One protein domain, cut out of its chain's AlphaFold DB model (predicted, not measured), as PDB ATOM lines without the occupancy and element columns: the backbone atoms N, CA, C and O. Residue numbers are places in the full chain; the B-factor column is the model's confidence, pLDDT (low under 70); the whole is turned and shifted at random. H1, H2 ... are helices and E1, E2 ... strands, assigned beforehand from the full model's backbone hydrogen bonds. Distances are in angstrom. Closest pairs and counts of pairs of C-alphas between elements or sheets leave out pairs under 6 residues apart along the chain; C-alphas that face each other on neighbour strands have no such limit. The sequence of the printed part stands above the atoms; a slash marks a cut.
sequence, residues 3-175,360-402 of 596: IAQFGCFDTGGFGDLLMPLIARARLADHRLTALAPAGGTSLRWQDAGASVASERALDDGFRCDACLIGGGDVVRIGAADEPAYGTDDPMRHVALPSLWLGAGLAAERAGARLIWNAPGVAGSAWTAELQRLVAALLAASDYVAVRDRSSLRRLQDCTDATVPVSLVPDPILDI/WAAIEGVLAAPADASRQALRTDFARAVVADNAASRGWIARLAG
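AT A GLANCE: This is residues 3 to 175 and 360 to 402 of the 596 residues of the protein "PS_pyruv_trans domain-containing protein" of Prosthecomicrobium hirschii (UniProt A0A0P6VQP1). A strongly twisted sheet of six parallel strands forms the middle layer, with H2, H3 and H5 over one face and H1 and H7 over the other. H4 and H8 lie side by side next to H3, and H9 packs on residues 93 to 94 of H3. The printed part has 216 residues, mixed in class, with nine named helices and six named strands in the order E1 H1 E2 H2 E3 H3 E4 H4 E5 H5 E6 H6 H7 H8 H9; the sheet runs E2 E1 E3 E4 E5 E6. It is compact, with a radius of gyration of the C-alphas of 16.0 A, and spans 45 by 44 by 38 A.

HOW THE PARTS SIT: E1, residues 3 to 6, neighbours E2, residues 31 to 36 (N 5 to O 33, 2.9 A), and E3, residues 66 to 70 (N 68 to O 4, 2.8 A). H1, residues 14 to 26, is over E1 at a height of 9.5 A. H2, residues 54 to 58, is on the opposite face, as is H3, residues 91 to 110, the hub, at 9.1 A. E4, residues 113 to 117, neighbours E3 (N 69 to O 115, 2.8 A) and E5, residues 143 to 146 (N 116 to O 143, 2.9 A); E6, residues 165 to 167, neighbours E5 (N 166 to O 144, 2.9 A). H5, residues 149 to 156, shares H3's face; H7, residues 360 to 368, is over E4 on H1's face. H6, residues 171 to 175, touches H1 (C-alphas of Ile 22 and Asp 174, 6.6 A). H4, residues 128 to 140, touches H8, residues 373 to 392, at a shallow tilt of 23 degrees, opposite ways (C-alphas of Ala 140 and Arg 379, 4.8 A); with H3 they form a bundle, helices side by side, though H3 and H4 only just touch, with 3 pairs of C-alphas within 8 A. H9, residues 396 to 402, touches H3 (C-alphas of His 93 and Ala 401, 5.5 A). Every O i to N i+4 pair is within hydrogen-bond range in H4, H5, H7, H8 and H9, but 6 of 9 in H1, 11 of 16 in H3 and 0 of 1 in H2 and H6, each with 2 of 2 O i to N i+3 pairs.

IN THESE COORDINATES: E1 begins at C-alpha 3 (-17.906, 36.162, 18.935). H3 is 23.8 A long, H8 28.6 A. H9 ends at C-alpha 402 (-22.675, 66.520, 31.584).

THE WHOLE: Residues 176 to 359 are not printed; C-alphas 175 and 360 are 14.1 A apart. The links E2 to H2 and E3 to H3 are long. Confidence is under 70 at residues 43, 87 to 88, 161 and 392 to 402.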
ATOM      1  N   ILE A   3     -17.788  34.757  19.336       98.50
ATOM      2  CA  ILE A   3     -17.906  36.162  18.935       98.50
ATOM      3  C   ILE A   3     -18.928  36.866  19.826       98.50
ATOM      4  O   ILE A   3     -20.080  36.443  19.938       98.50
ATOM      5  N   ALA A   4     -18.513  37.975  20.422       98.31
ATOM      6  CA  ALA A   4     -19.349  38.895  21.175       98.31
ATOM      7  C   ALA A   4     -19.767  40.060  20.264       98.31
ATOM      8  O   ALA A   4     -18.945  40.913  19.942       98.31
ATOM      9  N   GLN A   5     -21.019  40.095  19.805       98.19
ATOM     10  CA  GLN A   5     -21.519  41.185  18.962       98.19
ATOM     11  C   GLN A   5     -22.171  42.257  19.828       98.19
ATOM     12  O   GLN A   5     -23.092  41.937  20.561       98.19
ATOM     13  N   PHE A   6     -21.755  43.513  19.702       98.00
ATOM     14  CA  PHE A   6     -22.281  44.637  20.474       98.00
ATOM     15  C   PHE A   6     -23.199  45.504  19.606       98.00
ATOM     16  O   PHE A   6     -22.768  45.997  18.562       98.00
ATOM     17  N   GLY A   7     -24.440  45.714  20.052       95.62
ATOM     18  CA  GLY A   7     -25.418  46.585  19.394       95.62
ATOM     19  C   GLY A   7     -26.699  46.784  20.213       95.62
ATOM     20  O   GLY A   7     -26.850  46.229  21.296       95.62
ATOM     21  N   CYS A   8     -27.643  47.578  19.709       92.69
ATOM     22  CA  CYS A   8     -28.907  47.910  20.391       92.69
ATOM     23  C   CYS A   8     -29.965  46.783  20.304       92.69
ATOM     24  O   CYS A   8     -31.098  47.007  19.870       92.69
ATOM     25  N   PHE A   9     -29.602  45.552  20.678       92.88
ATOM     26  CA  PHE A   9     -30.437  44.346  20.504       92.88
ATOM     27  C   PHE A   9     -31.487  44.122  21.604       92.88
ATOM     28  O   PHE A   9     -32.124  43.073  21.667       92.88
ATOM     29  N   ASP A  10     -31.638  45.086  22.496       89.25
ATOM     30  CA  ASP A  10     -32.636  45.177  23.563       89.25
ATOM     31  C   ASP A  10     -33.658  46.298  23.298       89.25
ATOM     32  O   ASP A  10     -34.535  46.564  24.119       89.25
ATOM     33  N   THR A  11     -33.585  46.930  22.124       84.75
ATOM     34  CA  THR A  11     -34.549  47.940  21.674       84.75
ATOM     35  C   THR A  11     -35.701  47.311  20.884       84.75
ATOM     36  O   THR A  11     -35.620  46.178  20.407       84.75
ATOM     37  N   GLY A  12     -36.808  48.043  20.725       79.81
ATOM     38  CA  GLY A  12     -37.961  47.601  19.938       79.81
ATOM     39  C   GLY A  12     -37.783  47.657  18.414       79.81
ATOM     40  O   GLY A  12     -38.734  47.308  17.711       79.81
ATOM     41  N   GLY A  13     -36.620  48.077  17.902       86.81
ATOM     42  CA  GLY A  13     -36.382  48.365  16.485       86.81
ATOM     43  C   GLY A  13     -36.235  47.134  15.589       86.81
ATOM     44  O   GLY A  13     -35.435  46.241  15.864       86.81
ATOM     45  N   PHE A  14     -36.954  47.109  14.464       91.75
ATOM     46  CA  PHE A  14     -36.877  46.047  13.458       91.75
ATOM     47  C   PHE A  14     -35.454  45.878  12.916       91.75
ATOM     48  O   PHE A  14     -34.947  44.761  12.847       91.75
ATOM     49  N   GLY A  15     -34.799  46.982  12.543       91.62
ATOM     50  CA  GLY A  15     -33.469  46.933  11.937       91.62
ATOM     51  C   GLY A  15     -32.390  46.422  12.886       91.62
ATOM     52  O   GLY A  15     -31.649  45.513  12.521       91.62
ATOM     53  N   ASP A  16     -32.331  46.948  14.109       91.75
ATOM     54  CA  ASP A  16     -31.300  46.567  15.081       91.75
ATOM     55  C   ASP A  16     -31.409  45.088  15.469       91.75
ATOM     56  O   ASP A  16     -30.402  44.380  15.509       91.75
ATOM     57  N   LEU A  17     -32.631  44.578  15.643       93.62
ATOM     58  CA  LEU A  17     -32.873  43.176  15.990       93.62
ATOM     59  C   LEU A  17     -32.590  42.188  14.846       93.62
ATOM     60  O   LEU A  17     -32.412  40.995  15.102       93.62
ATOM     61  N   LEU A  18     -32.506  42.649  13.593       95.50
ATOM     62  CA  LEU A  18     -32.061  41.812  12.474       95.50
ATOM     63  C   LEU A  18     -30.551  41.583  12.471       95.50
ATOM     64  O   LEU A  18     -30.097  40.550  11.976       95.50
ATOM     65  N   MET A  19     -29.769  42.520  13.006       96.00
ATOM     66  CA  MET A  19     -28.310  42.508  12.864       96.00
ATOM     67  C   MET A  19     -27.661  41.245  13.447       96.00
ATOM     68  O   MET A  19     -26.815  40.665  12.761       96.00
ATOM     69  N   PRO A  20     -28.066  40.732  14.629       96.25
ATOM     70  CA  PRO A  20     -27.536  39.469  15.140       96.25
ATOM     71  C   PRO A  20     -27.924  38.255  14.301       96.25
ATOM     72  O   PRO A  20     -27.166  37.290  14.217       96.25
ATOM     73  N   LEU A  21     -29.104  38.278  13.674       97.38
ATOM     74  CA  LEU A  21     -29.571  37.181  12.824       97.38
ATOM     75  C   LEU A  21     -28.790  37.135  11.510       97.38
ATOM     76  O   LEU A  21     -28.394  36.056  11.069       97.38
ATOM     77  N   ILE A  22     -28.531  38.302  10.918       98.06
ATOM     78  CA  ILE A  22     -27.726  38.442   9.702       98.06
ATOM     79  C   ILE A  22     -26.278  38.039   9.977       98.06
ATOM     80  O   ILE A  22     -25.742  37.192   9.263       98.06
ATOM     81  N   ALA A  23     -25.669  38.568  11.042       97.69
ATOM     82  CA  ALA A  23     -24.299  38.220  11.410       97.69
ATOM     83  C   ALA A  23     -24.148  36.715  11.674       97.69
ATOM     84  O   ALA A  23     -23.212  36.100  11.179       97.69
ATOM     85  N   ARG A  24     -25.110  36.087  12.365       97.19
ATOM     86  CA  ARG A  24     -25.108  34.632  12.588       97.19
ATOM     87  C   ARG A  24     -25.216  33.828  11.294       97.19
ATOM     88  O   ARG A  24     -24.605  32.773  11.194       97.19
ATOM     89  N   ALA A  25     -25.999  34.292  10.322       97.56
ATOM     90  CA  ALA A  25     -26.102  33.622   9.029       97.56
ATOM     91  C   ALA A  25     -24.812  33.754   8.204       97.56
ATOM     92  O   ALA A  25     -24.448  32.825   7.491       97.56
ATOM     93  N   ARG A  26     -24.127  34.899   8.303       97.81
ATOM     94  CA  ARG A  26     -22.893  35.194   7.562       97.81
ATOM     95  C   ARG A  26     -21.638  34.592   8.187       97.81
ATOM     96  O   ARG A  26     -20.732  34.231   7.452       97.81
ATOM     97  N   LEU A  27     -21.625  34.437   9.508       97.62
ATOM     98  CA  LEU A  27     -20.532  33.878  10.306       97.62
ATOM     99  C   LEU A  27     -20.945  32.523  10.907       97.62
ATOM    100  O   LEU A  27     -20.787  32.289  12.104       97.62
ATOM    101  N   ALA A  28     -21.553  31.653  10.093       97.19
ATOM    102  CA  ALA A  28     -22.217  30.429  10.554       97.19
ATOM    103  C   ALA A  28     -21.276  29.413  11.235       97.19
ATOM    104  O   ALA A  28     -21.735  28.613  12.051       97.19
ATOM    105  N   ASP A  29     -19.974  29.476  10.941       97.62
ATOM    106  CA  ASP A  29     -18.937  28.628  11.547       97.62
ATOM    107  C   ASP A  29     -18.480  29.131  12.932       97.62
ATOM    108  O   ASP A  29     -17.634  28.523  13.598       97.62
ATOM    109  N   HIS A  30     -19.056  30.242  13.401       97.81
ATOM    110  CA  HIS A  30     -18.738  30.867  14.678       97.81
ATOM    111  C   HIS A  30     -19.959  30.926  15.593       97.81
ATOM    112  O   HIS A  30     -21.111  31.038  15.169       97.81
ATOM    113  N   ARG A  31     -19.713  30.882  16.902       97.75
ATOM    114  CA  ARG A  31     -20.760  31.053  17.905       97.75
ATOM    115  C   ARG A  31     -20.901  32.534  18.210       97.75
ATOM    116  O   ARG A  31     -19.980  33.146  18.735       97.75
ATOM    117  N   LEU A  32     -22.075  33.094  17.940       97.44
ATOM    118  CA  LEU A  32     -22.344  34.511  18.164       97.44
ATOM    119  C   LEU A  32     -23.223  34.735  19.400       97.44
ATOM    120  O   LEU A  32     -24.343  34.219  19.478       97.44
ATOM    121  N   THR A  33     -22.730  35.558  20.324       97.62
ATOM    122  CA  THR A  33     -23.467  36.075  21.482       97.62
ATOM    123  C   THR A  33     -23.791  37.543  21.246       97.62
ATOM    124  O   THR A  33     -22.891  38.366  21.110       97.62
ATOM    125  N   ALA A  34     -25.082  37.866  21.186       97.38
ATOM    126  CA  ALA A  34     -25.553  39.238  21.070       97.38
ATOM    127  C   ALA A  34     -25.453  39.932  22.435       97.38
ATOM    128  O   ALA A  34     -25.972  39.424  23.427       97.38
ATOM    129  N   LEU A  35     -24.802  41.086  22.471       96.75
ATOM    130  CA  LEU A  35     -24.636  41.946  23.630       96.75
ATOM    131  C   LEU A  35     -25.320  43.280  23.365       96.75
ATOM    132  O   LEU A  35     -25.088  43.906  22.330       96.75
ATOM    133  N   ALA A  36     -26.145  43.701  24.311       94.69
ATOM    134  CA  ALA A  36     -26.859  44.967  24.276       94.69
ATOM    135  C   ALA A  36     -26.732  45.673  25.625       94.69
ATOM    136  O   ALA A  36     -26.360  45.015  26.595       94.69
ATOM    137  N   PRO A  37     -26.978  46.987  25.726       92.00
ATOM    138  CA  PRO A  37     -26.643  47.721  26.939       92.00
ATOM    139  C   PRO A  37     -27.315  47.176  28.207       92.00
ATOM    140  O   PRO A  37     -26.630  46.938  29.197       92.00
ATOM    141  N   ALA A  38     -28.619  46.906  28.160       90.00
ATOM    142  CA  ALA A  38     -29.365  46.248  29.233       90.00
ATOM    143  C   ALA A  38     -29.485  44.728  29.012       90.00
ATOM    144  O   ALA A  38     -29.582  43.958  29.969       90.00
ATOM    145  N   GLY A  39     -29.451  44.279  27.756       91.06
ATOM    146  CA  GLY A  39     -29.649  42.875  27.404       91.06
ATOM    147  C   GLY A  39     -31.108  42.423  27.549       91.06
ATOM    148  O   GLY A  39     -32.035  43.227  27.634       91.06
ATOM    149  N   GLY A  40     -31.326  41.109  27.590       88.25
ATOM    150  CA  GLY A  40     -32.639  40.501  27.795       88.25
ATOM    151  C   GLY A  40     -33.270  39.941  26.520       88.25
ATOM    152  O   GLY A  40     -32.642  39.800  25.474       88.25
ATOM    153  N   THR A  41     -34.536  39.540  26.624       81.69
ATOM    154  CA  THR A  41     -35.305  39.024  25.482       81.69
ATOM    155  C   THR A  41     -36.306  40.073  25.043       81.69
ATOM    156  O   THR A  41     -37.049  40.599  25.872       81.69
ATOM    157  N   SER A  42     -36.373  40.347  23.740       76.88
ATOM    158  CA  SER A  42     -37.405  41.240  23.230       76.88
ATOM    159  C   SER A  42     -38.789  40.623  23.431       76.88
ATOM    160  O   SER A  42     -39.148  39.636  22.794       76.88
ATOM    161  N   LEU A  43     -39.596  41.234  24.297       68.00
ATOM    162  CA  LEU A  43     -40.976  40.798  24.540       68.00
ATOM    163  C   LEU A  43     -41.902  41.082  23.346       68.00
ATOM    164  O   LEU A  43     -42.991  40.518  23.259       68.00
ATOM    165  N   ARG A  44     -41.481  41.964  22.429       75.81
ATOM    166  CA  ARG A  44     -42.250  42.364  21.243       75.81
ATOM    167  C   ARG A  44     -42.083  41.384  20.078       75.81
ATOM    168  O   ARG A  44     -43.023  41.208  19.311       75.81
ATOM    169  N   TRP A  45     -40.920  40.745  19.953       86.75
ATOM    170  CA  TRP A  45     -40.526  40.015  18.748       86.75
ATOM    171  C   TRP A  45     -40.156  38.564  19.075       86.75
ATOM    172  O   TRP A  45     -39.062  38.285  19.552       86.75
ATOM    173  N   GLN A  46     -41.055  37.620  18.779       89.12
ATOM    174  CA  GLN A  46     -40.903  36.198  19.139       89.12
ATOM    175  C   GLN A  46     -39.678  35.516  18.522       89.12
ATOM    176  O   GLN A  46     -39.203  34.511  19.041       89.12
ATOM    177  N   ASP A  47     -39.213  36.014  17.380       92.75
ATOM    178  CA  ASP A  47     -38.057  35.488  16.665       92.75
ATOM    179  C   ASP A  47     -36.846  36.425  16.691       92.75
ATOM    180  O   ASP A  47     -35.869  36.169  15.982       92.75
ATOM    181  N   ALA A  48     -36.881  37.463  17.534       90.44
ATOM    182  CA  ALA A  48     -35.662  38.126  17.963       90.44
ATOM    183  C   ALA A  48     -34.893  37.195  18.911       90.44
ATOM    184  O   ALA A  48     -35.471  36.503  19.751       90.44
ATOM    185  N   GLY A  49     -33.571  37.153  18.760       88.94
ATOM    186  CA  GLY A  49     -32.716  36.452  19.715       88.94
ATOM    187  C   GLY A  49     -32.681  37.176  21.062       88.94
ATOM    188  O   GLY A  49     -32.880  38.387  21.125       88.94
ATOM    189  N   ALA A  50     -32.385  36.441  22.133       93.00
ATOM    190  CA  ALA A  50     -32.008  37.061  23.398       93.00
ATOM    191  C   ALA A  50     -30.624  37.719  23.277       93.00
ATOM    192  O   ALA A  50     -29.739  37.197  22.589       93.00
ATOM    193  N   SER A  51     -30.443  38.830  23.980       94.38
ATOM    194  CA  SER A  51     -29.164  39.496  24.180       94.38
ATOM    195  C   SER A  51     -28.726  39.396  25.642       94.38
ATOM    196  O   SER A  51     -29.526  39.180  26.554       94.38
ATOM    197  N   VAL A  52     -27.424  39.511  25.869       94.88
ATOM    198  CA  VAL A  52     -26.805  39.581  27.195       94.88
ATOM    199  C   VAL A  52     -26.420  41.040  27.464       94.88
ATOM    200  O   VAL A  52     -26.102  41.768  26.525       94.88
ATOM    201  N   ALA A  53     -26.462  41.487  28.721       93.19
ATOM    202  CA  ALA A  53     -26.020  42.838  29.074       93.19
ATOM    203  C   ALA A  53     -24.542  43.037  28.692       93.19
ATOM    204  O   ALA A  53     -23.711  42.167  28.960       93.19
ATOM    205  N   SER A  54     -24.203  44.165  28.067       94.19
ATOM    206  CA  SER A  54     -22.877  44.407  27.483       94.19
ATOM    207  C   SER A  54     -21.764  44.400  28.533       94.19
ATOM    208  O   SER A  54     -20.662  43.928  28.254       94.19
ATOM    209  N   GLU A  55     -22.064  44.826  29.761       90.12
ATOM    210  CA  GLU A  55     -21.133  44.805  30.893       90.12
ATOM    211  C   GLU A  55     -20.636  43.399  31.251       90.12
ATOM    212  O   GLU A  55     -19.498  43.256  31.690       90.12
ATOM    213  N   ARG A  56     -21.421  42.349  30.964       91.88
ATOM    214  CA  ARG A  56     -21.015  40.952  31.192       91.88
ATOM    215  C   ARG A  56     -19.767  40.571  30.414       91.88
ATOM    216  O   ARG A  56     -19.059  39.657  30.817       91.88
ATOM    217  N   ALA A  57     -19.470  41.266  29.316       92.81
ATOM    218  CA  ALA A  57     -18.250  41.035  28.555       92.81
ATOM    219  C   ALA A  57     -16.970  41.406  29.330       92.81
ATOM    220  O   ALA A  57     -15.873  41.002  28.935       92.81
ATOM    221  N   LEU A  58     -17.096  42.149  30.433       90.62
ATOM    222  CA  LEU A  58     -15.998  42.524  31.322       90.62
ATOM    223  C   LEU A  58     -15.811  41.546  32.496       90.62
ATOM    224  O   LEU A  58     -14.789  41.630  33.172       90.62
ATOM    225  N   ASP A  59     -16.733  40.602  32.711       89.25
ATOM    226  CA  ASP A  59     -16.636  39.604  33.782       89.25
ATOM    227  C   ASP A  59     -15.482  38.616  33.515       89.25
ATOM    228  O   ASP A  59     -15.340  38.108  32.400       89.25
ATOM    229  N   ASP A  60     -14.712  38.242  34.546       82.06
ATOM    230  CA  ASP A  60     -13.580  37.297  34.439       82.06
ATOM    231  C   ASP A  60     -13.947  35.966  33.756       82.06
ATOM    232  O   ASP A  60     -13.139  35.374  33.038       82.06
ATOM    233  N   GLY A  61     -15.185  35.501  33.946       87.88
ATOM    234  CA  GLY A  61     -15.692  34.259  33.362       87.88
ATOM    235  C   GLY A  61     -16.155  34.371  31.906       87.88
ATOM    236  O   GLY A  61     -16.338  33.340  31.253       87.88
ATOM    237  N   PHE A  62     -16.354  35.581  31.383       91.62
ATOM    238  CA  PHE A  62     -16.809  35.768  30.010       91.62
ATOM    239  C   PHE A  62     -15.647  35.563  29.039       91.62
ATOM    240  O   PHE A  62     -14.599  36.199  29.167       91.62
ATOM    241  N   ARG A  63     -15.835  34.680  28.055       94.31
ATOM    242  CA  ARG A  63     -14.835  34.357  27.033       94.31
ATOM    243  C   ARG A  63     -15.346  34.759  25.658       94.31
ATOM    244  O   ARG A  63     -16.482  34.450  25.308       94.31
ATOM    245  N   CYS A  64     -14.491  35.412  24.885       96.62
ATOM    246  CA  CYS A  64     -14.690  35.655  23.465       96.62
ATOM    247  C   CYS A  64     -13.331  35.702  22.759       96.62
ATOM    248  O   CYS A  64     -12.334  36.105  23.349       96.62
ATOM    249  N   ASP A  65     -13.307  35.297  21.492       98.00
ATOM    250  CA  ASP A  65     -12.145  35.392  20.601       98.00
ATOM    251  C   ASP A  65     -12.201  36.669  19.741       98.00
ATOM    252  O   ASP A  65     -11.191  37.118  19.187       98.00
ATOM    253  N   ALA A  66     -13.395  37.257  19.601       98.56
ATOM    254  CA  ALA A  66     -13.616  38.515  18.899       98.56
ATOM    255  C   ALA A  66     -14.796  39.309  19.481       98.56
ATOM    256  O   ALA A  66     -15.811  38.746  19.892       98.56
ATOM    257  N   CYS A  67     -14.668  40.632  19.444       98.56
ATOM    258  CA  CYS A  67     -15.710  41.615  19.693       98.56
ATOM    259  C   CYS A  67     -16.093  42.277  18.364       98.56
ATOM    260  O   CYS A  67     -15.253  42.878  17.692       98.56
ATOM    261  N   LEU A  68     -17.364  42.166  17.989       98.56
ATOM    262  CA  LEU A  68     -17.929  42.701  16.755       98.56
ATOM    263  C   LEU A  68     -18.832  43.895  17.089       98.56
ATOM    264  O   LEU A  68     -19.972  43.711  17.510       98.56
ATOM    265  N   ILE A  69     -18.337  45.117  16.911       98.06
ATOM    266  CA  ILE A  69     -19.125  46.345  17.058       98.06
ATOM    267  C   ILE A  69     -19.968  46.498  15.800       98.06
ATOM    268  O   ILE A  69     -19.413  46.671  14.717       98.06
ATOM    269  N   GLY A  70     -21.292  46.468  15.891       88.94
ATOM    270  CA  GLY A  70     -22.083  46.710  14.691       88.94
ATOM    271  C   GLY A  70     -23.574  46.500  14.829       88.94
ATOM    272  O   GLY A  70     -24.077  45.908  15.783       88.94
ATOM    273  N   GLY A  71     -24.261  46.969  13.792       75.81
ATOM    274  CA  GLY A  71     -25.696  47.209  13.791       75.81
ATOM    275  C   GLY A  71     -26.023  48.651  14.170       75.81
ATOM    276  O   GLY A  71     -25.393  49.210  15.060       75.81
ATOM    277  N   GLY A  72     -26.989  49.256  13.476       85.31
ATOM    278  CA  GLY A  72     -27.567  50.545  13.866       85.31
ATOM    279  C   GLY A  72     -26.604  51.741  13.923       85.31
ATOM    280  O   GLY A  72     -25.479  51.712  13.424       85.31
ATOM    281  N   ASP A  73     -27.081  52.828  14.531       88.69
ATOM    282  CA  ASP A  73     -26.310  54.045  14.838       88.69
ATOM    283  C   ASP A  73     -25.732  53.964  16.264       88.69
ATOM    284  O   ASP A  73     -26.073  54.753  17.153       88.69
ATOM    285  N   VAL A  74     -24.900  52.947  16.505       91.06
ATOM    286  CA  VAL A  74     -24.394  52.606  17.850       91.06
ATOM    287  C   VAL A  74     -23.188  53.436  18.284       91.06
ATOM    288  O   VAL A  74     -22.958  53.590  19.482       91.06
ATOM    289  N   VAL A  75     -22.435  54.024  17.346       92.94
ATOM    290  CA  VAL A  75     -21.296  54.898  17.672       92.94
ATOM    291  C   VAL A  75     -21.821  56.315  17.868       92.94
ATOM    292  O   VAL A  75     -21.769  57.175  16.988       92.94
ATOM    293  N   ARG A  76     -22.402  56.528  19.045       88.94
ATOM    294  CA  ARG A  76     -23.020  57.786  19.460       88.94
ATOM    295  C   ARG A  76     -22.673  58.082  20.910       88.94
ATOM    296  O   ARG A  76     -22.388  57.193  21.714       88.94
ATOM    297  N   ILE A  77     -22.709  59.370  21.215       83.00
ATOM    298  CA  ILE A  77     -22.558  59.930  22.552       83.00
ATOM    299  C   ILE A  77     -23.765  60.800  22.839       83.00
ATOM    300  O   ILE A  77     -24.305  61.439  21.937       83.00
ATOM    301  N   GLY A  78     -24.173  60.817  24.100       79.06
ATOM    302  CA  GLY A  78     -25.359  61.519  24.557       79.06
ATOM    303  C   GLY A  78     -26.269  60.585  25.335       79.06
ATOM    304  O   GLY A  78     -25.973  59.400  25.485       79.06
ATOM    305  N   ALA A  79     -27.363  61.145  25.842       76.50
ATOM    306  CA  ALA A  79     -28.431  60.336  26.394       76.50
ATOM    307  C   ALA A  79     -29.074  59.507  25.273       76.50
ATOM    308  O   ALA A  79     -29.354  60.004  24.182       76.50
ATOM    309  N   ALA A  80     -29.254  58.231  25.557       79.56
ATOM    310  CA  ALA A  80     -30.011  57.294  24.768       79.56
ATOM    311  C   ALA A  80     -31.500  57.510  25.114       79.56
ATOM    312  O   ALA A  80     -31.907  57.352  26.264       79.56
ATOM    313  N   ASP A  81     -32.295  57.958  24.140       73.62
ATOM    314  CA  ASP A  81     -33.721  58.278  24.325       73.62
ATOM    315  C   ASP A  81     -34.626  57.038  24.217       73.62
ATOM    316  O   ASP A  81     -35.861  57.133  24.251       73.62
ATOM    317  N   GLU A  82     -34.030  55.860  24.049       75.62
ATOM    318  CA  GLU A  82     -34.728  54.594  23.943       75.62
ATOM    319  C   GLU A  82     -35.392  54.255  25.291       75.62
ATOM    320  O   GLU A  82     -34.740  54.280  26.337       75.62
ATOM    321  N   PRO A  83     -36.697  53.912  25.313       72.31
ATOM    322  CA  PRO A  83     -37.410  53.642  26.565       72.31
ATOM    323  C   PRO A  83     -36.795  52.532  27.417       72.31
ATOM    324  O   PRO A  83     -36.940  52.572  28.637       72.31
ATOM    325  N   ALA A  84     -36.093  51.587  26.780       72.81
ATOM    326  CA  ALA A  84     -35.364  50.508  27.439       72.81
ATOM    327  C   ALA A  84     -34.320  51.011  28.450       72.81
ATOM    328  O   ALA A  84     -34.004  50.294  29.393       72.81
ATOM    329  N   TYR A  85     -33.815  52.236  28.284       79.62
ATOM    330  CA  TYR A  85     -32.752  52.778  29.127       79.62
ATOM    331  C   TYR A  85     -33.236  53.776  30.172       79.62
ATOM    332  O   TYR A  85     -32.397  54.314  30.873       79.62
ATOM    333  N   GLY A  86     -34.550  54.022  30.287       70.88
ATOM    334  CA  GLY A  86     -35.129  54.925  31.286       70.88
ATOM    335  C   GLY A  86     -34.764  56.406  31.093       70.88
ATOM    336  O   GLY A  86     -33.645  56.776  30.759       70.88
ATOM    337  N   THR A  87     -35.712  57.317  31.323       67.75
ATOM    338  CA  THR A  87     -35.416  58.760  31.224       67.75
ATOM    339  C   THR A  87     -34.578  59.273  32.387       67.75
ATOM    340  O   THR A  87     -33.815  60.211  32.188       67.75
ATOM    341  N   ASP A  88     -34.683  58.649  33.559       66.38
ATOM    342  CA  ASP A  88     -34.012  59.082  34.793       66.38
ATOM    343  C   ASP A  88     -32.880  58.134  35.219       66.38
ATOM    344  O   ASP A  88     -32.299  58.288  36.292       66.38
ATOM    345  N   ASP A  89     -32.560  57.145  34.383       74.50
ATOM    346  CA  ASP A  89     -31.532  56.156  34.679       74.50
ATOM    347  C   ASP A  89     -30.160  56.647  34.177       74.50
ATOM    348  O   ASP A  89     -30.027  57.013  33.001       74.50
ATOM    349  N   PRO A  90     -29.105  56.631  35.017       74.81
ATOM    350  CA  PRO A  90     -27.730  56.847  34.572       74.81
ATOM    351  C   PRO A  90     -27.325  55.998  33.357       74.81
ATOM    352  O   PRO A  90     -26.489  56.442  32.561       74.81
ATOM    353  N   MET A  91     -27.935  54.818  33.180       78.38
ATOM    354  CA  MET A  91     -27.705  53.921  32.047       78.38
ATOM    355  C   MET A  91     -27.903  54.623  30.699       78.38
ATOM    356  O   MET A  91     -27.119  54.396  29.776       78.38
ATOM    357  N   ARG A  92     -28.838  55.578  30.585       82.25
ATOM    358  CA  ARG A  92     -29.078  56.330  29.339       82.25
ATOM    359  C   ARG A  92     -27.824  57.028  28.801       82.25
ATOM    360  O   ARG A  92     -27.690  57.205  27.598       82.25
ATOM    361  N   HIS A  93     -26.887  57.433  29.660       82.00
ATOM    362  CA  HIS A  93     -25.676  58.151  29.239       82.00
ATOM    363  C   HIS A  93     -24.517  57.230  28.855       82.00
ATOM    364  O   HIS A  93     -23.575  57.670  28.196       82.00
ATOM    365  N   VAL A  94     -24.573  55.968  29.278       83.75
ATOM    366  CA  VAL A  94     -23.508  54.983  29.060       83.75
ATOM    367  C   VAL A  94     -23.921  53.875  28.107       83.75
ATOM    368  O   VAL A  94     -23.040  53.203  27.583       83.75
ATOM    369  N   ALA A  95     -25.218  53.731  27.822       88.88
ATOM    370  CA  ALA A  95     -25.764  52.660  27.005       88.88
ATOM    371  C   ALA A  95     -25.039  52.544  25.661       88.88
ATOM    372  O   ALA A  95     -24.427  51.520  25.372       88.88
ATOM    373  N   LEU A  96     -25.020  53.617  24.871       90.50
ATOM    374  CA  LEU A  96     -24.409  53.599  23.538       90.50
ATOM    375  C   LEU A  96     -22.878  53.585  23.597       90.50
ATOM    376  O   LEU A  96     -22.282  52.749  22.922       90.50
ATOM    377  N   PRO A  97     -22.209  54.403  24.438       90.94
ATOM    378  CA  PRO A  97     -20.770  54.272  24.660       90.94
ATOM    379  C   PRO A  97     -20.309  52.866  25.064       90.94
ATOM    380  O   PRO A  97     -19.249  52.428  24.616       90.94
ATOM    381  N   SER A  98     -21.105  52.124  25.843       91.31
ATOM    382  CA  SER A  98     -20.782  50.744  26.234       91.31
ATOM    383  C   SER A  98     -20.650  49.799  25.034       91.31
ATOM    384  O   SER A  98     -19.884  48.841  25.091       91.31
ATOM    385  N   LEU A  99     -21.332  50.089  23.921       94.56
ATOM    386  CA  LEU A  99     -21.344  49.226  22.740       94.56
ATOM    387  C   LEU A  99     -20.069  49.314  21.904       94.56
ATOM    388  O   LEU A  99     -19.768  48.382  21.167       94.56
ATOM    389  N   TRP A 100     -19.310  50.406  22.008       95.06
ATOM    390  CA  TRP A 100     -18.098  50.601  21.207       95.06
ATOM    391  C   TRP A 100     -16.849  50.828  22.070       95.06
ATOM    392  O   TRP A 100     -15.844  50.154  21.852       95.06
ATOM    393  N   LEU A 101     -16.909  51.662  23.117       94.00
ATOM    394  CA  LEU A 101     -15.818  51.748  24.102       94.00
ATOM    395  C   LEU A 101     -15.750  50.483  24.958       94.00
ATOM    396  O   LEU A 101     -14.668  49.931  25.155       94.00
ATOM    397  N   GLY A 102     -16.903  50.008  25.441       94.56
ATOM    398  CA  GLY A 102     -16.976  48.785  26.243       94.56
ATOM    399  C   GLY A 102     -16.540  47.550  25.455       94.56
ATOM    400  O   GLY A 102     -15.821  46.717  25.996       94.56
ATOM    401  N   ALA A 103     -16.855  47.482  24.158       97.31
ATOM    402  CA  ALA A 103     -16.339  46.443  23.268       97.31
ATOM    403  C   ALA A 103     -14.806  46.475  23.149       97.31
ATOM    404  O   ALA A 103     -14.170  45.424  23.181       97.31
ATOM    405  N   GLY A 104     -14.197  47.664  23.067       97.38
ATOM    406  CA  GLY A 104     -12.739  47.807  23.072       97.38
ATOM    407  C   GLY A 104     -12.092  47.327  24.376       97.38
ATOM    408  O   GLY A 104     -11.086  46.620  24.336       97.38
ATOM    409  N   LEU A 105     -12.694  47.651  25.525       96.25
ATOM    410  CA  LEU A 105     -12.236  47.172  26.837       96.25
ATOM    411  C   LEU A 105     -12.403  45.655  26.987       96.25
ATOM    412  O   LEU A 105     -11.500  44.978  27.471       96.25
ATOM    413  N   ALA A 106     -13.536  45.108  26.542       96.25
ATOM    414  CA  ALA A 106     -13.779  43.672  26.547       96.25
ATOM    415  C   ALA A 106     -12.780  42.930  25.650       96.25
ATOM    416  O   ALA A 106     -12.257  41.887  26.049       96.25
ATOM    417  N   ALA A 107     -12.467  43.490  24.476       97.69
ATOM    418  CA  ALA A 107     -11.475  42.929  23.570       97.69
ATOM    419  C   ALA A 107     -10.073  42.913  24.189       97.69
ATOM    420  O   ALA A 107      -9.384  41.899  24.114       97.69
ATOM    421  N   GLU A 108      -9.665  44.003  24.847       96.75
ATOM    422  CA  GLU A 108      -8.384  44.080  25.553       96.75
ATOM    423  C   GLU A 108      -8.274  43.008  26.640       96.75
ATOM    424  O   GLU A 108      -7.345  42.199  26.595       96.75
ATOM    425  N   ARG A 109      -9.275  42.939  27.529       95.19
ATOM    426  CA  ARG A 109      -9.330  41.993  28.650       95.19
ATOM    427  C   ARG A 109      -9.263  40.539  28.189       95.19
ATOM    428  O   ARG A 109      -8.568  39.727  28.795       95.19
ATOM    429  N   ALA A 110     -10.001  40.200  27.134       95.25
ATOM    430  CA  ALA A 110     -10.070  38.839  26.611       95.25
ATOM    431  C   ALA A 110      -8.889  38.474  25.693       95.25
ATOM    432  O   ALA A 110      -8.762  37.316  25.303       95.25
ATOM    433  N   GLY A 111      -8.041  39.439  25.314       95.56
ATOM    434  CA  GLY A 111      -7.069  39.251  24.231       95.56
ATOM    435  C   GLY A 111      -7.736  38.989  22.873       95.56
ATOM    436  O   GLY A 111      -7.157  38.328  22.011       95.56
ATOM    437  N   ALA A 112      -8.973  39.458  22.705       97.38
ATOM    438  CA  ALA A 112      -9.821  39.195  21.554       97.38
ATOM    439  C   ALA A 112      -9.605  40.221  20.435       97.38
ATOM    440  O   ALA A 112      -9.129  41.338  20.650       97.38
ATOM    441  N   ARG A 113     -10.010  39.853  19.216       98.19
ATOM    442  CA  ARG A 113     -10.035  40.777  18.071       98.19
ATOM    443  C   ARG A 113     -11.133  41.822  18.242       98.19
ATOM    444  O   ARG A 113     -12.169  41.532  18.829       98.19
ATOM    445  N   LEU A 114     -10.941  43.009  17.689       98.50
ATOM    446  CA  LEU A 114     -11.909  44.097  17.691       98.50
ATOM    447  C   LEU A 114     -12.247  44.495  16.251       98.50
ATOM    448  O   LEU A 114     -11.388  44.954  15.499       98.50
ATOM    449  N   ILE A 115     -13.509  44.312  15.873       98.56
ATOM    450  CA  ILE A 115     -13.981  44.402  14.488       98.56
ATOM    451  C   ILE A 115     -15.198  45.323  14.433       98.56
ATOM    452  O   ILE A 115     -16.134  45.146  15.210       98.56
ATOM    453  N   TRP A 116     -15.227  46.269  13.494       98.38
ATOM    454  CA  TRP A 116     -16.394  47.120  13.250       98.38
ATOM    455  C   TRP A 116     -17.162  46.611  12.026       98.38
ATOM    456  O   TRP A 116     -16.704  46.727  10.889       98.38
ATOM    457  N   ASN A 117     -18.346  46.058  12.265       97.88
ATOM    458  CA  ASN A 117     -19.291  45.579  11.263       97.88
ATOM    459  C   ASN A 117     -20.242  46.705  10.849       97.88
ATOM    460  O   ASN A 117     -21.418  46.735  11.227       97.88
ATOM    461  N   ALA A 118     -19.673  47.666  10.125       96.62
ATOM    462  CA  ALA A 118     -20.399  48.752   9.487       96.62
ATOM    463  C   ALA A 118     -21.363  49.547  10.402       96.62
ATOM    464  O   ALA A 118     -22.469  49.858   9.959       96.62
ATOM    465  N   PRO A 119     -21.024  49.904  11.660       96.25
ATOM    466  CA  PRO A 119     -21.891  50.767  12.455       96.25
ATOM    467  C   PRO A 119     -22.059  52.153  11.813       96.25
ATOM    468  O   PRO A 119     -21.196  52.641  11.076       96.25
ATOM    469  N   GLY A 120     -23.178  52.802  12.129       93.19
ATOM    470  CA  GLY A 120     -23.362  54.231  11.909       93.19
ATOM    471  C   GLY A 120     -22.756  55.057  13.042       93.19
ATOM    472  O   GLY A 120     -22.822  54.676  14.216       93.19
ATOM    473  N   VAL A 121     -22.173  56.197  12.677       92.38
ATOM    474  CA  VAL A 121     -21.574  57.168  13.595       92.38
ATOM    475  C   VAL A 121     -22.441  58.424  13.597       92.38
ATOM    476  O   VAL A 121     -22.392  59.243  12.677       92.38
ATOM    477  N   ALA A 122     -23.255  58.573  14.639       85.00
ATOM    478  CA  ALA A 122     -24.272  59.615  14.733       85.00
ATOM    479  C   ALA A 122     -23.989  60.613  15.869       85.00
ATOM    480  O   ALA A 122     -23.290  60.313  16.837       85.00
ATOM    481  N   GLY A 123     -24.590  61.803  15.771       76.38
ATOM    482  CA  GLY A 123     -24.592  62.808  16.840       76.38
ATOM    483  C   GLY A 123     -23.875  64.116  16.499       76.38
ATOM    484  O   GLY A 123     -23.663  64.459  15.333       76.38
ATOM    485  N   SER A 124     -23.540  64.883  17.533       71.31
ATOM    486  CA  SER A 124     -22.843  66.171  17.441       71.31
ATOM    487  C   SER A 124     -21.334  66.004  17.213       71.31
ATOM    488  O   SER A 124     -20.817  64.887  17.155       71.31
ATOM    489  N   ALA A 125     -20.632  67.125  17.021       79.12
ATOM    490  CA  ALA A 125     -19.177  67.141  16.924       79.12
ATOM    491  C   ALA A 125     -18.535  66.624  18.220       79.12
ATOM    492  O   ALA A 125     -19.000  66.912  19.325       79.12
ATOM    493  N   TRP A 126     -17.455  65.865  18.074       86.31
ATOM    494  CA  TRP A 126     -16.707  65.311  19.194       86.31
ATOM    495  C   TRP A 126     -15.711  66.324  19.752       86.31
ATOM    496  O   TRP A 126     -15.163  67.144  19.019       86.31
ATOM    497  N   THR A 127     -15.473  66.276  21.063       87.12
ATOM    498  CA  THR A 127     -14.408  67.078  21.681       87.12
ATOM    499  C   THR A 127     -13.040  66.516  21.296       87.12
ATOM    500  O   THR A 127     -12.926  65.332  20.980       87.12
ATOM    501  N   ALA A 128     -11.982  67.325  21.381       88.38
ATOM    502  CA  ALA A 128     -10.628  66.879  21.047       88.38
ATOM    503  C   ALA A 128     -10.172  65.674  21.897       88.38
ATOM    504  O   ALA A 128      -9.474  64.787  21.415       88.38
ATOM    505  N   GLU A 129     -10.581  65.616  23.167       85.94
ATOM    506  CA  GLU A 129     -10.313  64.497  24.085       85.94
ATOM    507  C   GLU A 129     -10.930  63.204  23.569       85.94
ATOM    508  O   GLU A 129     -10.279  62.164  23.508       85.94
ATOM    509  N   LEU A 130     -12.191  63.293  23.170       86.69
ATOM    510  CA  LEU A 130     -12.935  62.168  22.658       86.69
ATOM    511  C   LEU A 130     -12.416  61.728  21.287       86.69
ATOM    512  O   LEU A 130     -12.306  60.532  21.048       86.69
ATOM    513  N   GLN A 131     -12.052  62.670  20.415       91.06
ATOM    514  CA  GLN A 131     -11.408  62.362  19.138       91.06
ATOM    515  C   GLN A 131     -10.122  61.560  19.356       91.06
ATOM    516  O   GLN A 131      -9.937  60.540  18.699       91.06
ATOM    517  N   ARG A 132      -9.281  61.937  20.335       90.75
ATOM    518  CA  ARG A 132      -8.087  61.154  20.707       90.75
ATOM    519  C   ARG A 132      -8.440  59.741  21.171       90.75
ATOM    520  O   ARG A 132      -7.744  58.793  20.818       90.75
ATOM    521  N   LEU A 133      -9.515  59.592  21.944       90.94
ATOM    522  CA  LEU A 133      -9.960  58.281  22.412       90.94
ATOM    523  C   LEU A 133     -10.470  57.400  21.264       90.94
ATOM    524  O   LEU A 133     -10.118  56.224  21.185       90.94
ATOM    525  N   VAL A 134     -11.260  57.973  20.354       93.38
ATOM    526  CA  VAL A 134     -11.722  57.285  19.145       93.38
ATOM    527  C   VAL A 134     -10.533  56.912  18.262       93.38
ATOM    528  O   VAL A 134     -10.462  55.776  17.811       93.38
ATOM    529  N   ALA A 135      -9.559  57.804  18.074       94.25
ATOM    530  CA  ALA A 135      -8.341  57.520  17.318       94.25
ATOM    531  C   ALA A 135      -7.576  56.316  17.884       94.25
ATOM    532  O   ALA A 135      -7.172  55.427  17.134       94.25
ATOM    533  N   ALA A 136      -7.423  56.256  19.212       94.81
ATOM    534  CA  ALA A 136      -6.795  55.126  19.889       94.81
ATOM    535  C   ALA A 136      -7.585  53.824  19.678       94.81
ATOM    536  O   ALA A 136      -6.991  52.791  19.384       94.81
ATOM    537  N   LEU A 137      -8.920  53.871  19.755       96.00
ATOM    538  CA  LEU A 137      -9.770  52.706  19.500       96.00
ATOM    539  C   LEU A 137      -9.681  52.220  18.044       96.00
ATOM    540  O   LEU A 137      -9.609  51.018  17.793       96.00
ATOM    541  N   LEU A 138      -9.656  53.146  17.082       96.56
ATOM    542  CA  LEU A 138      -9.485  52.843  15.660       96.56
ATOM    543  C   LEU A 138      -8.126  52.175  15.405       96.56
ATOM    544  O   LEU A 138      -8.065  51.143  14.739       96.56
ATOM    545  N   ALA A 139      -7.049  52.697  15.997       95.38
ATOM    546  CA  ALA A 139      -5.723  52.081  15.929       95.38
ATOM    547  C   ALA A 139      -5.672  50.702  16.617       95.38
ATOM    548  O   ALA A 139      -4.942  49.815  16.183       95.38
ATOM    549  N   ALA A 140      -6.469  50.485  17.660       95.81
ATOM    550  CA  ALA A 140      -6.564  49.210  18.366       95.81
ATOM    551  C   ALA A 140      -7.450  48.157  17.657       95.81
ATOM    552  O   ALA A 140      -7.462  46.989  18.057       95.81
ATOM    553  N   SER A 141      -8.191  48.551  16.615       97.44
ATOM    554  CA  SER A 141      -9.118  47.680  15.881       97.44
ATOM    555  C   SER A 141      -8.415  46.905  14.761       97.44
ATOM    556  O   SER A 141      -7.574  47.453  14.047       97.44
ATOM    557  N   ASP A 142      -8.782  45.638  14.569       97.69
ATOM    558  CA  ASP A 142      -8.232  44.775  13.510       97.69
ATOM    559  C   ASP A 142      -8.871  45.062  12.152       97.69
ATOM    560  O   ASP A 142      -8.232  44.920  11.111       97.69
ATOM    561  N   TYR A 143     -10.135  45.481  12.162       97.81
ATOM    562  CA  TYR A 143     -10.869  45.864  10.967       97.81
ATOM    563  C   TYR A 143     -11.919  46.912  11.299       97.81
ATOM    564  O   TYR A 143     -12.695  46.749  12.244       97.81
ATOM    565  N   VAL A 144     -11.943  47.983  10.505       97.69
ATOM    566  CA  VAL A 144     -12.899  49.075  10.662       97.69
ATOM    567  C   VAL A 144     -13.672  49.267   9.367       97.69
ATOM    568  O   VAL A 144     -13.092  49.580   8.323       97.69
ATOM    569  N   ALA A 145     -14.991  49.124   9.443       97.50
ATOM    570  CA  ALA A 145     -15.903  49.504   8.379       97.50
ATOM    571  C   ALA A 145     -17.044  50.367   8.920       97.50
ATOM    572  O   ALA A 145     -17.424  50.241  10.079       97.50
ATOM    573  N   VAL A 146     -17.610  51.218   8.069       96.38
ATOM    574  CA  VAL A 146     -18.800  52.036   8.346       96.38
ATOM    575  C   VAL A 146     -19.765  51.976   7.170       96.38
ATOM    576  O   VAL A 146     -19.354  51.758   6.029       96.38
ATOM    577  N   ARG A 147     -21.056  52.172   7.453       94.00
ATOM    578  CA  ARG A 147     -22.137  51.980   6.471       94.00
ATOM    579  C   ARG A 147     -22.426  53.165   5.556       94.00
ATOM    580  O   ARG A 147     -23.135  52.998   4.569       94.00
ATOM    581  N   ASP A 148     -21.931  54.355   5.896       91.81
ATOM    582  CA  ASP A 148     -22.222  55.589   5.163       91.81
ATOM    583  C   ASP A 148     -21.067  56.606   5.212       91.81
ATOM    584  O   ASP A 148     -20.179  56.560   6.071       91.81
ATOM    585  N   ARG A 149     -21.070  57.540   4.252       91.38
ATOM    586  CA  ARG A 149     -20.011  58.554   4.100       91.38
ATOM    587  C   ARG A 149     -19.975  59.551   5.249       91.38
ATOM    588  O   ARG A 149     -18.901  60.060   5.563       91.38
ATOM    589  N   SER A 150     -21.109  59.872   5.865       89.75
ATOM    590  CA  SER A 150     -21.152  60.763   7.024       89.75
ATOM    591  C   SER A 150     -20.392  60.153   8.198       89.75
ATOM    592  O   SER A 150     -19.601  60.842   8.840       89.75
ATOM    593  N   SER A 151     -20.545  58.845   8.392       92.12
ATOM    594  CA  SER A 151     -19.834  58.079   9.403       92.12
ATOM    595  C   SER A 151     -18.341  58.012   9.108       92.12
ATOM    596  O   SER A 151     -17.529  58.258   9.997       92.12
ATOM    597  N   LEU A 152     -17.972  57.769   7.845       93.25
ATOM    598  CA  LEU A 152     -16.572  57.771   7.412       93.25
ATOM    599  C   LEU A 152     -15.897  59.118   7.689       93.25
ATOM    600  O   LEU A 152     -14.842  59.147   8.314       93.25
ATOM    601  N   ARG A 153     -16.526  60.225   7.274       90.88
ATOM    602  CA  ARG A 153     -16.001  61.584   7.481       90.88
ATOM    603  C   ARG A 153     -15.758  61.876   8.961       90.88
ATOM    604  O   ARG A 153     -14.680  62.325   9.322       90.88
ATOM    605  N   ARG A 154     -16.712  61.529   9.829       90.50
ATOM    606  CA  ARG A 154     -16.569  61.727  11.282       90.50
ATOM    607  C   ARG A 154     -15.399  60.952  11.881       90.50
ATOM    608  O   ARG A 154     -14.721  61.467  12.765       90.50
ATOM    609  N   LEU A 155     -15.154  59.722  11.421       92.81
ATOM    610  CA  LEU A 155     -13.991  58.955  11.876       92.81
ATOM    611  C   LEU A 155     -12.682  59.530  11.326       92.81
ATOM    612  O   LEU A 155     -11.698  59.584  12.059       92.81
ATOM    613  N   GLN A 156     -12.680  60.009  10.080       91.25
ATOM    614  CA  GLN A 156     -11.528  60.686   9.474       91.25
ATOM    615  C   GLN A 156     -11.160  61.982  10.207       91.25
ATOM    616  O   GLN A 156      -9.982  62.294  10.310       91.25
ATOM    617  N   ASP A 157     -12.129  62.681  10.805       88.62
ATOM    618  CA  ASP A 157     -11.859  63.858  11.643       88.62
ATOM    619  C   ASP A 157     -11.102  63.521  12.946       88.62
ATOM    620  O   ASP A 157     -10.679  64.425  13.668       88.62
ATOM    621  N   CYS A 158     -10.951  62.236  13.291       88.00
ATOM    622  CA  CYS A 158     -10.319  61.793  14.538       88.00
ATOM    623  C   CYS A 158      -8.922  61.228  14.362       88.00
ATOM    624  O   CYS A 158      -8.175  61.155  15.332       88.00
ATOM    625  N   THR A 159      -8.585  60.757  13.169       81.81
ATOM    626  CA  THR A 159      -7.368  59.987  12.931       81.81
ATOM    627  C   THR A 159      -6.615  60.551  11.742       81.81
ATOM    628  O   THR A 159      -7.211  61.058  10.793       81.81
ATOM    629  N   ASP A 160      -5.290  60.445  11.780       70.69
ATOM    630  CA  ASP A 160      -4.481  60.677  10.592       70.69
ATOM    631  C   ASP A 160      -4.821  59.617   9.528       70.69
ATOM    632  O   ASP A 160      -5.339  58.544   9.839       70.69
ATOM    633  N   ALA A 161      -4.509  59.880   8.257       64.62
ATOM    634  CA  ALA A 161      -4.888  59.040   7.107       64.62
ATOM    635  C   ALA A 161      -4.317  57.595   7.100       64.62
ATOM    636  O   ALA A 161      -4.354  56.917   6.074       64.62
ATOM    637  N   THR A 162      -3.751  57.123   8.210       74.19
ATOM    638  CA  THR A 162      -3.048  55.847   8.358       74.19
ATOM    639  C   THR A 162      -3.944  54.690   8.793       74.19
ATOM    640  O   THR A 162      -3.604  53.548   8.486       74.19
ATOM    641  N   VAL A 163      -5.080  54.931   9.466       85.06
ATOM    642  CA  VAL A 163      -6.015  53.849   9.824       85.06
ATOM    643  C   VAL A 163      -7.017  53.633   8.684       85.06
ATOM    644  O   VAL A 163      -7.847  54.509   8.429       85.06
ATOM    645  N   PRO A 164      -6.982  52.484   7.981       92.00
ATOM    646  CA  PRO A 164      -7.910  52.230   6.890       92.00
ATOM    647  C   PRO A 164      -9.322  52.000   7.440       92.00
ATOM    648  O   PRO A 164      -9.570  51.040   8.169       92.00
ATOM    649  N   VAL A 165     -10.258  52.867   7.050       95.31
ATOM    650  CA  VAL A 165     -11.690  52.719   7.335       95.31
ATOM    651  C   VAL A 165     -12.416  52.402   6.032       95.31
ATOM    652  O   VAL A 165     -12.409  53.199   5.094       95.31
ATOM    653  N   SER A 166     -13.044  51.229   5.967       95.88
ATOM    654  CA  SER A 166     -13.789  50.785   4.786       95.88
ATOM    655  C   SER A 166     -15.198  51.377   4.772       95.88
ATOM    656  O   SER A 166     -15.913  51.308   5.768       95.88
ATOM    657  N   LEU A 167     -15.634  51.915   3.634       95.12
ATOM    658  CA  LEU A 167     -17.044  52.237   3.402       95.12
ATOM    659  C   LEU A 167     -17.723  51.027   2.759       95.12
ATOM    660  O   LEU A 167     -17.348  50.635   1.654       95.12
ATOM    661  N   VAL A 168     -18.714  50.450   3.432       96.12
ATOM    662  CA  VAL A 168     -19.427  49.245   2.974       96.12
ATOM    663  C   VAL A 168     -20.943  49.464   3.018       96.12
ATOM    664  O   VAL A 168     -21.400  50.400   3.674       96.12
ATOM    665  N   PRO A 169     -21.756  48.658   2.312       95.25
ATOM    666  CA  PRO A 169     -23.208  48.711   2.464       95.25
ATOM    667  C   PRO A 169     -23.671  48.356   3.881       95.25
ATOM    668  O   PRO A 169     -22.996  47.628   4.603       95.25
ATOM    669  N   ASP A 170     -24.861  48.827   4.258       95.94
ATOM    670  CA  ASP A 170     -25.495  48.438   5.521       95.94
ATOM    671  C   ASP A 170     -25.798  46.923   5.521       95.94
ATOM    672  O   ASP A 170     -26.484  46.452   4.606       95.94
ATOM    673  N   PRO A 171     -25.352  46.155   6.535       96.88
ATOM    674  CA  PRO A 171     -25.598  44.718   6.615       96.88
ATOM    675  C   PRO A 171     -27.076  44.311   6.564       96.88
ATOM    676  O   PRO A 171     -27.369  43.177   6.193       96.88
ATOM    677  N   ILE A 172     -28.032  45.204   6.862       96.19
ATOM    678  CA  ILE A 172     -29.474  44.913   6.728       96.19
ATOM    679  C   ILE A 172     -29.875  44.489   5.312       96.19
ATOM    680  O   ILE A 172     -30.862  43.777   5.126       96.19
ATOM    681  N   LEU A 173     -29.084  44.875   4.312       96.88
ATOM    682  CA  LEU A 173     -29.288  44.520   2.912       96.88
ATOM    683  C   LEU A 173     -29.109  43.014   2.637       96.88
ATOM    684  O   LEU A 173     -29.527  42.531   1.585       96.88
ATOM    685  N   ASP A 174     -28.585  42.243   3.593       97.50
ATOM    686  CA  ASP A 174     -28.548  40.775   3.541       97.50
ATOM    687  C   ASP A 174     -29.844  40.095   4.002       97.50
ATOM    688  O   ASP A 174     -29.943  38.863   3.963       97.50
ATOM    689  N   ILE A 175     -30.874  40.850   4.399       98.19
ATOM    690  CA  ILE A 175     -32.147  40.277   4.860       98.19
ATOM    691  C   ILE A 175     -32.760  39.300   3.845       98.19
ATOM    692  O   ILE A 175     -33.317  38.279   4.243       98.19
ATOM    693  N   TRP A 360     -17.984  40.706   4.406       98.31
ATOM    694  CA  TRP A 360     -18.027  39.517   5.258       98.31
ATOM    695  C   TRP A 360     -16.790  38.633   5.082       98.31
ATOM    696  O   TRP A 360     -16.262  38.130   6.073       98.31
ATOM    697  N   ALA A 361     -16.266  38.510   3.859       98.62
ATOM    698  CA  ALA A 361     -15.003  37.819   3.610       98.62
ATOM    699  C   ALA A 361     -13.814  38.503   4.310       98.62
ATOM    700  O   ALA A 361     -12.927  37.816   4.816       98.62
ATOM    701  N   ALA A 362     -13.796  39.838   4.389       98.56
ATOM    702  CA  ALA A 362     -12.777  40.569   5.139       98.56
ATOM    703  C   ALA A 362     -12.875  40.304   6.652       98.56
ATOM    704  O   ALA A 362     -11.849  40.088   7.297       98.56
ATOM    705  N   ILE A 363     -14.093  40.254   7.207       98.44
ATOM    706  CA  ILE A 363     -14.321  39.883   8.615       98.44
ATOM    707  C   ILE A 363     -13.826  38.454   8.885       98.44
ATOM    708  O   ILE A 363     -13.056  38.249   9.821       98.44
ATOM    709  N   GLU A 364     -14.201  37.476   8.056       98.50
ATOM    710  CA  GLU A 364     -13.708  36.092   8.171       98.50
ATOM    711  C   GLU A 364     -12.180  36.014   8.047       98.50
ATOM    712  O   GLU A 364     -11.525  35.313   8.817       98.50
ATOM    713  N   GLY A 365     -11.580  36.794   7.142       98.25
ATOM    714  CA  GLY A 365     -10.127  36.887   7.004       98.25
ATOM    715  C   GLY A 365      -9.436  37.353   8.290       98.25
ATOM    716  O   GLY A 365      -8.423  36.781   8.689       98.25
ATOM    717  N   VAL A 366     -10.012  38.340   8.979       97.94
ATOM    718  CA  VAL A 366      -9.517  38.829  10.279       97.94
ATOM    719  C   VAL A 366      -9.671  37.763  11.362       97.94
ATOM    720  O   VAL A 366      -8.748  37.553  12.147       97.94
ATOM    721  N   LEU A 367     -10.808  37.063  11.395       97.75
ATOM    722  CA  LEU A 367     -11.056  35.975  12.344       97.75
ATOM    723  C   LEU A 367     -10.099  34.791  12.125       97.75
ATOM    724  O   LEU A 367      -9.641  34.191  13.095       97.75
ATOM    725  N   ALA A 368      -9.752  34.478  10.878       97.31
ATOM    726  CA  ALA A 368      -8.836  33.393  10.534       97.31
ATOM    727  C   ALA A 368      -7.350  33.750  10.734       97.31
ATOM    728  O   ALA A 368      -6.527  32.855  10.948       97.31
ATOM    729  N   ALA A 369      -6.985  35.034  10.670       96.69
ATOM    730  CA  ALA A 369      -5.601  35.483  10.801       96.69
ATOM    731  C   ALA A 369      -5.027  35.195  12.203       96.69
ATOM    732  O   ALA A 369      -5.754  35.306  13.190       96.69
ATOM    733  N   PRO A 370      -3.729  34.866  12.350       93.38
ATOM    734  CA  PRO A 370      -3.098  34.735  13.664       93.38
ATOM    735  C   PRO A 370      -3.259  36.004  14.513       93.38
ATOM    736  O   PRO A 370      -3.325  37.109  13.978       93.38
ATOM    737  N   ALA A 371      -3.299  35.851  15.838       89.94
ATOM    738  CA  ALA A 371      -3.361  36.994  16.744       89.94
ATOM    739  C   ALA A 371      -2.146  37.917  16.549       89.94
ATOM    740  O   ALA A 371      -1.001  37.459  16.542       89.94
ATOM    741  N   ASP A 372      -2.399  39.217  16.419       91.69
ATOM    742  CA  ASP A 372      -1.363  40.231  16.254       91.69
ATOM    743  C   ASP A 372      -1.010  40.853  17.615       91.69
ATOM    744  O   ASP A 372      -1.779  41.622  18.199       91.69
ATOM    745  N   ALA A 373       0.180  40.523  18.127       92.44
ATOM    746  CA  ALA A 373       0.674  41.046  19.398       92.44
ATOM    747  C   ALA A 373       0.820  42.580  19.394       92.44
ATOM    748  O   ALA A 373       0.657  43.212  20.439       92.44
ATOM    749  N   SER A 374       1.087  43.190  18.233       93.44
ATOM    750  CA  SER A 374       1.167  44.647  18.114       93.44
ATOM    751  C   SER A 374      -0.206  45.298  18.296       93.44
ATOM    752  O   SER A 374      -0.327  46.301  19.002       93.44
ATOM    753  N   ARG A 375      -1.269  44.674  17.770       94.06
ATOM    754  CA  ARG A 375      -2.653  45.120  17.992       94.06
ATOM    755  C   ARG A 375      -3.077  44.958  19.438       94.06
ATOM    756  O   ARG A 375      -3.717  45.857  19.977       94.06
ATOM    757  N   GLN A 376      -2.676  43.870  20.093       94.31
ATOM    758  CA  GLN A 376      -2.952  43.702  21.518       94.31
ATOM    759  C   GLN A 376      -2.308  44.815  22.358       94.31
ATOM    760  O   GLN A 376      -2.966  45.359  23.240       94.31
ATOM    761  N   ALA A 377      -1.067  45.213  22.055       96.12
ATOM    762  CA  ALA A 377      -0.423  46.334  22.742       96.12
ATOM    763  C   ALA A 377      -1.199  47.653  22.557       96.12
ATOM    764  O   ALA A 377      -1.429  48.370  23.531       96.12
ATOM    765  N   LEU A 378      -1.683  47.932  21.339       96.75
ATOM    766  CA  LEU A 378      -2.518  49.108  21.059       96.75
ATOM    767  C   LEU A 378      -3.855  49.073  21.816       96.75
ATOM    768  O   LEU A 378      -4.306  50.114  22.296       96.75
ATOM    769  N   ARG A 379      -4.476  47.895  21.983       96.12
ATOM    770  CA  ARG A 379      -5.672  47.739  22.831       96.12
ATOM    771  C   ARG A 379      -5.372  48.049  24.292       96.12
ATOM    772  O   ARG A 379      -6.137  48.785  24.911       96.12
ATOM    773  N   THR A 380      -4.256  47.561  24.830       95.44
ATOM    774  CA  THR A 380      -3.832  47.877  26.201       95.44
ATOM    775  C   THR A 380      -3.593  49.377  26.384       95.44
ATOM    776  O   THR A 380      -4.009  49.951  27.392       95.44
ATOM    777  N   ASP A 381      -2.984  50.052  25.407       94.62
ATOM    778  CA  ASP A 381      -2.797  51.505  25.458       94.62
ATOM    779  C   ASP A 381      -4.125  52.269  25.358       94.62
ATOM    780  O   ASP A 381      -4.339  53.224  26.111       94.62
ATOM    781  N   PHE A 382      -5.061  51.811  24.522       95.25
ATOM    782  CA  PHE A 382      -6.433  52.321  24.506       95.25
ATOM    783  C   PHE A 382      -7.112  52.161  25.877       95.25
ATOM    784  O   PHE A 382      -7.643  53.136  26.412       95.25
ATOM    785  N   ALA A 383      -7.058  50.976  26.493       93.44
ATOM    786  CA  ALA A 383      -7.667  50.733  27.801       93.44
ATOM    787  C   ALA A 383      -7.063  51.639  28.888       93.44
ATOM    788  O   ALA A 383      -7.790  52.231  29.691       93.44
ATOM    789  N   ARG A 384      -5.738  51.842  28.870       91.31
ATOM    790  CA  ARG A 384      -5.063  52.816  29.745       91.31
ATOM    791  C   ARG A 384      -5.552  54.240  29.500       91.31
ATOM    792  O   ARG A 384      -5.765  54.962  30.471       91.31
ATOM    793  N   ALA A 385      -5.754  54.640  28.244       89.81
ATOM    794  CA  ALA A 385      -6.280  55.960  27.903       89.81
ATOM    795  C   ALA A 385      -7.709  56.163  28.430       89.81
ATOM    796  O   ALA A 385      -7.986  57.212  29.011       89.81
ATOM    797  N   VAL A 386      -8.585  55.152  28.327       88.00
ATOM    798  CA  VAL A 386      -9.932  55.183  28.932       88.00
ATOM    799  C   VAL A 386      -9.844  55.374  30.449       88.00
ATOM    800  O   VAL A 386     -10.510  56.242  31.011       88.00
ATOM    801  N   VAL A 387      -8.999  54.590  31.129       84.31
ATOM    802  CA  VAL A 387      -8.826  54.670  32.591       84.31
ATOM    803  C   VAL A 387      -8.240  56.020  33.017       84.31
ATOM    804  O   VAL A 387      -8.667  56.587  34.026       84.31
ATOM    805  N   ALA A 388      -7.269  56.544  32.269       82.50
ATOM    806  CA  ALA A 388      -6.648  57.836  32.538       82.50
ATOM    807  C   ALA A 388      -7.638  58.992  32.343       82.50
ATOM    808  O   ALA A 388      -7.739  59.850  33.223       82.50
ATOM    809  N   ASP A 389      -8.410  58.990  31.250       78.25
ATOM    810  CA  ASP A 389      -9.455  59.995  31.025       78.25
ATOM    811  C   ASP A 389     -10.526  59.924  32.118       78.25
ATOM    812  O   ASP A 389     -10.920  60.960  32.657       78.25
ATOM    813  N   ASN A 390     -10.920  58.716  32.541       75.31
ATOM    814  CA  ASN A 390     -11.860  58.536  33.642       75.31
ATOM    815  C   ASN A 390     -11.362  59.176  34.951       75.31
ATOM    816  O   ASN A 390     -12.098  59.916  35.611       75.31
ATOM    817  N   ALA A 391     -10.098  58.924  35.304       71.88
ATOM    818  CA  ALA A 391      -9.478  59.445  36.519       71.88
ATOM    819  C   ALA A 391      -9.307  60.974  36.485       71.88
ATOM    820  O   ALA A 391      -9.549  61.643  37.490       71.88
ATOM    821  N   ALA A 392      -8.924  61.538  35.337       66.50
ATOM    822  CA  ALA A 392      -8.736  62.980  35.172       66.50
ATOM    823  C   ALA A 392     -10.063  63.765  35.173       66.50
ATOM    824  O   ALA A 392     -10.094  64.944  35.526       66.50
ATOM    825  N   SER A 393     -11.163  63.115  34.786       57.34
ATOM    826  CA  SER A 393     -12.422  63.789  34.449       57.34
ATOM    827  C   SER A 393     -13.520  63.680  35.509       57.34
ATOM    828  O   SER A 393     -14.631  64.143  35.254       57.34
ATOM    829  N   ARG A 394     -13.229  63.107  36.690       57.97
ATOM    830  CA  ARG A 394     -14.231  62.733  37.716       57.97
ATOM    831  C   ARG A 394     -15.327  61.801  37.171       57.97
ATOM    832  O   ARG A 394     -16.498  62.002  37.481       57.97
ATOM    833  N   GLY A 395     -14.969  60.824  36.336       58.28
ATOM    834  CA  GLY A 395     -15.945  59.927  35.715       58.28
ATOM    835  C   GLY A 395     -16.191  60.248  34.240       58.28
ATOM    836  O   GLY A 395     -16.831  61.255  33.936       58.28
ATOM    837  N   TRP A 396     -15.784  59.383  33.305       56.84
ATOM    838  CA  TRP A 396     -16.190  59.500  31.891       56.84
ATOM    839  C   TRP A 396     -17.724  59.475  31.760       56.84
ATOM    840  O   TRP A 396     -18.299  60.227  30.979       56.84
ATOM    841  N   ILE A 397     -18.390  58.718  32.635       54.97
ATOM    842  CA  ILE A 397     -19.849  58.668  32.784       54.97
ATOM    843  C   ILE A 397     -20.426  60.018  33.220       54.97
ATOM    844  O   ILE A 397     -21.371  60.512  32.609       54.97
ATOM    845  N   ALA A 398     -19.829  60.660  34.229       53.47
ATOM    846  CA  ALA A 398     -20.253  61.982  34.692       53.47
ATOM    847  C   ALA A 398     -20.042  63.059  33.613       53.47
ATOM    848  O   ALA A 398     -20.829  64.000  33.495       53.47
ATOM    849  N   ARG A 399     -19.006  62.908  32.776       57.50
ATOM    850  CA  ARG A 399     -18.758  63.789  31.629       57.50
ATOM    851  C   ARG A 399     -19.736  63.533  30.480       57.50
ATOM    852  O   ARG A 399     -20.220  64.513  29.924       57.50
ATOM    853  N   LEU A 400     -20.054  62.285  30.137       55.12
ATOM    854  CA  LEU A 400     -21.063  61.951  29.122       55.12
ATOM    855  C   LEU A 400     -22.451  62.453  29.531       55.12
ATOM    856  O   LEU A 400     -23.135  63.070  28.714       55.12
ATOM    857  N   ALA A 401     -22.809  62.297  30.809       51.78
ATOM    858  CA  ALA A 401     -24.000  62.907  31.390       51.78
ATOM    859  C   ALA A 401     -23.957  64.441  31.279       51.78
ATOM    860  O   ALA A 401     -24.866  65.058  30.732       51.78
ATOM    861  N   GLY A 402     -22.837  65.067  31.663       50.50
ATOM    862  CA  GLY A 402     -22.675  66.520  31.584       50.50
ATOM    863  C   GLY A 402     -22.611  67.103  30.162       50.50
ATOM    864  O   GLY A 402     -23.015  68.245  29.963       50.50
TER     865      GLY A 402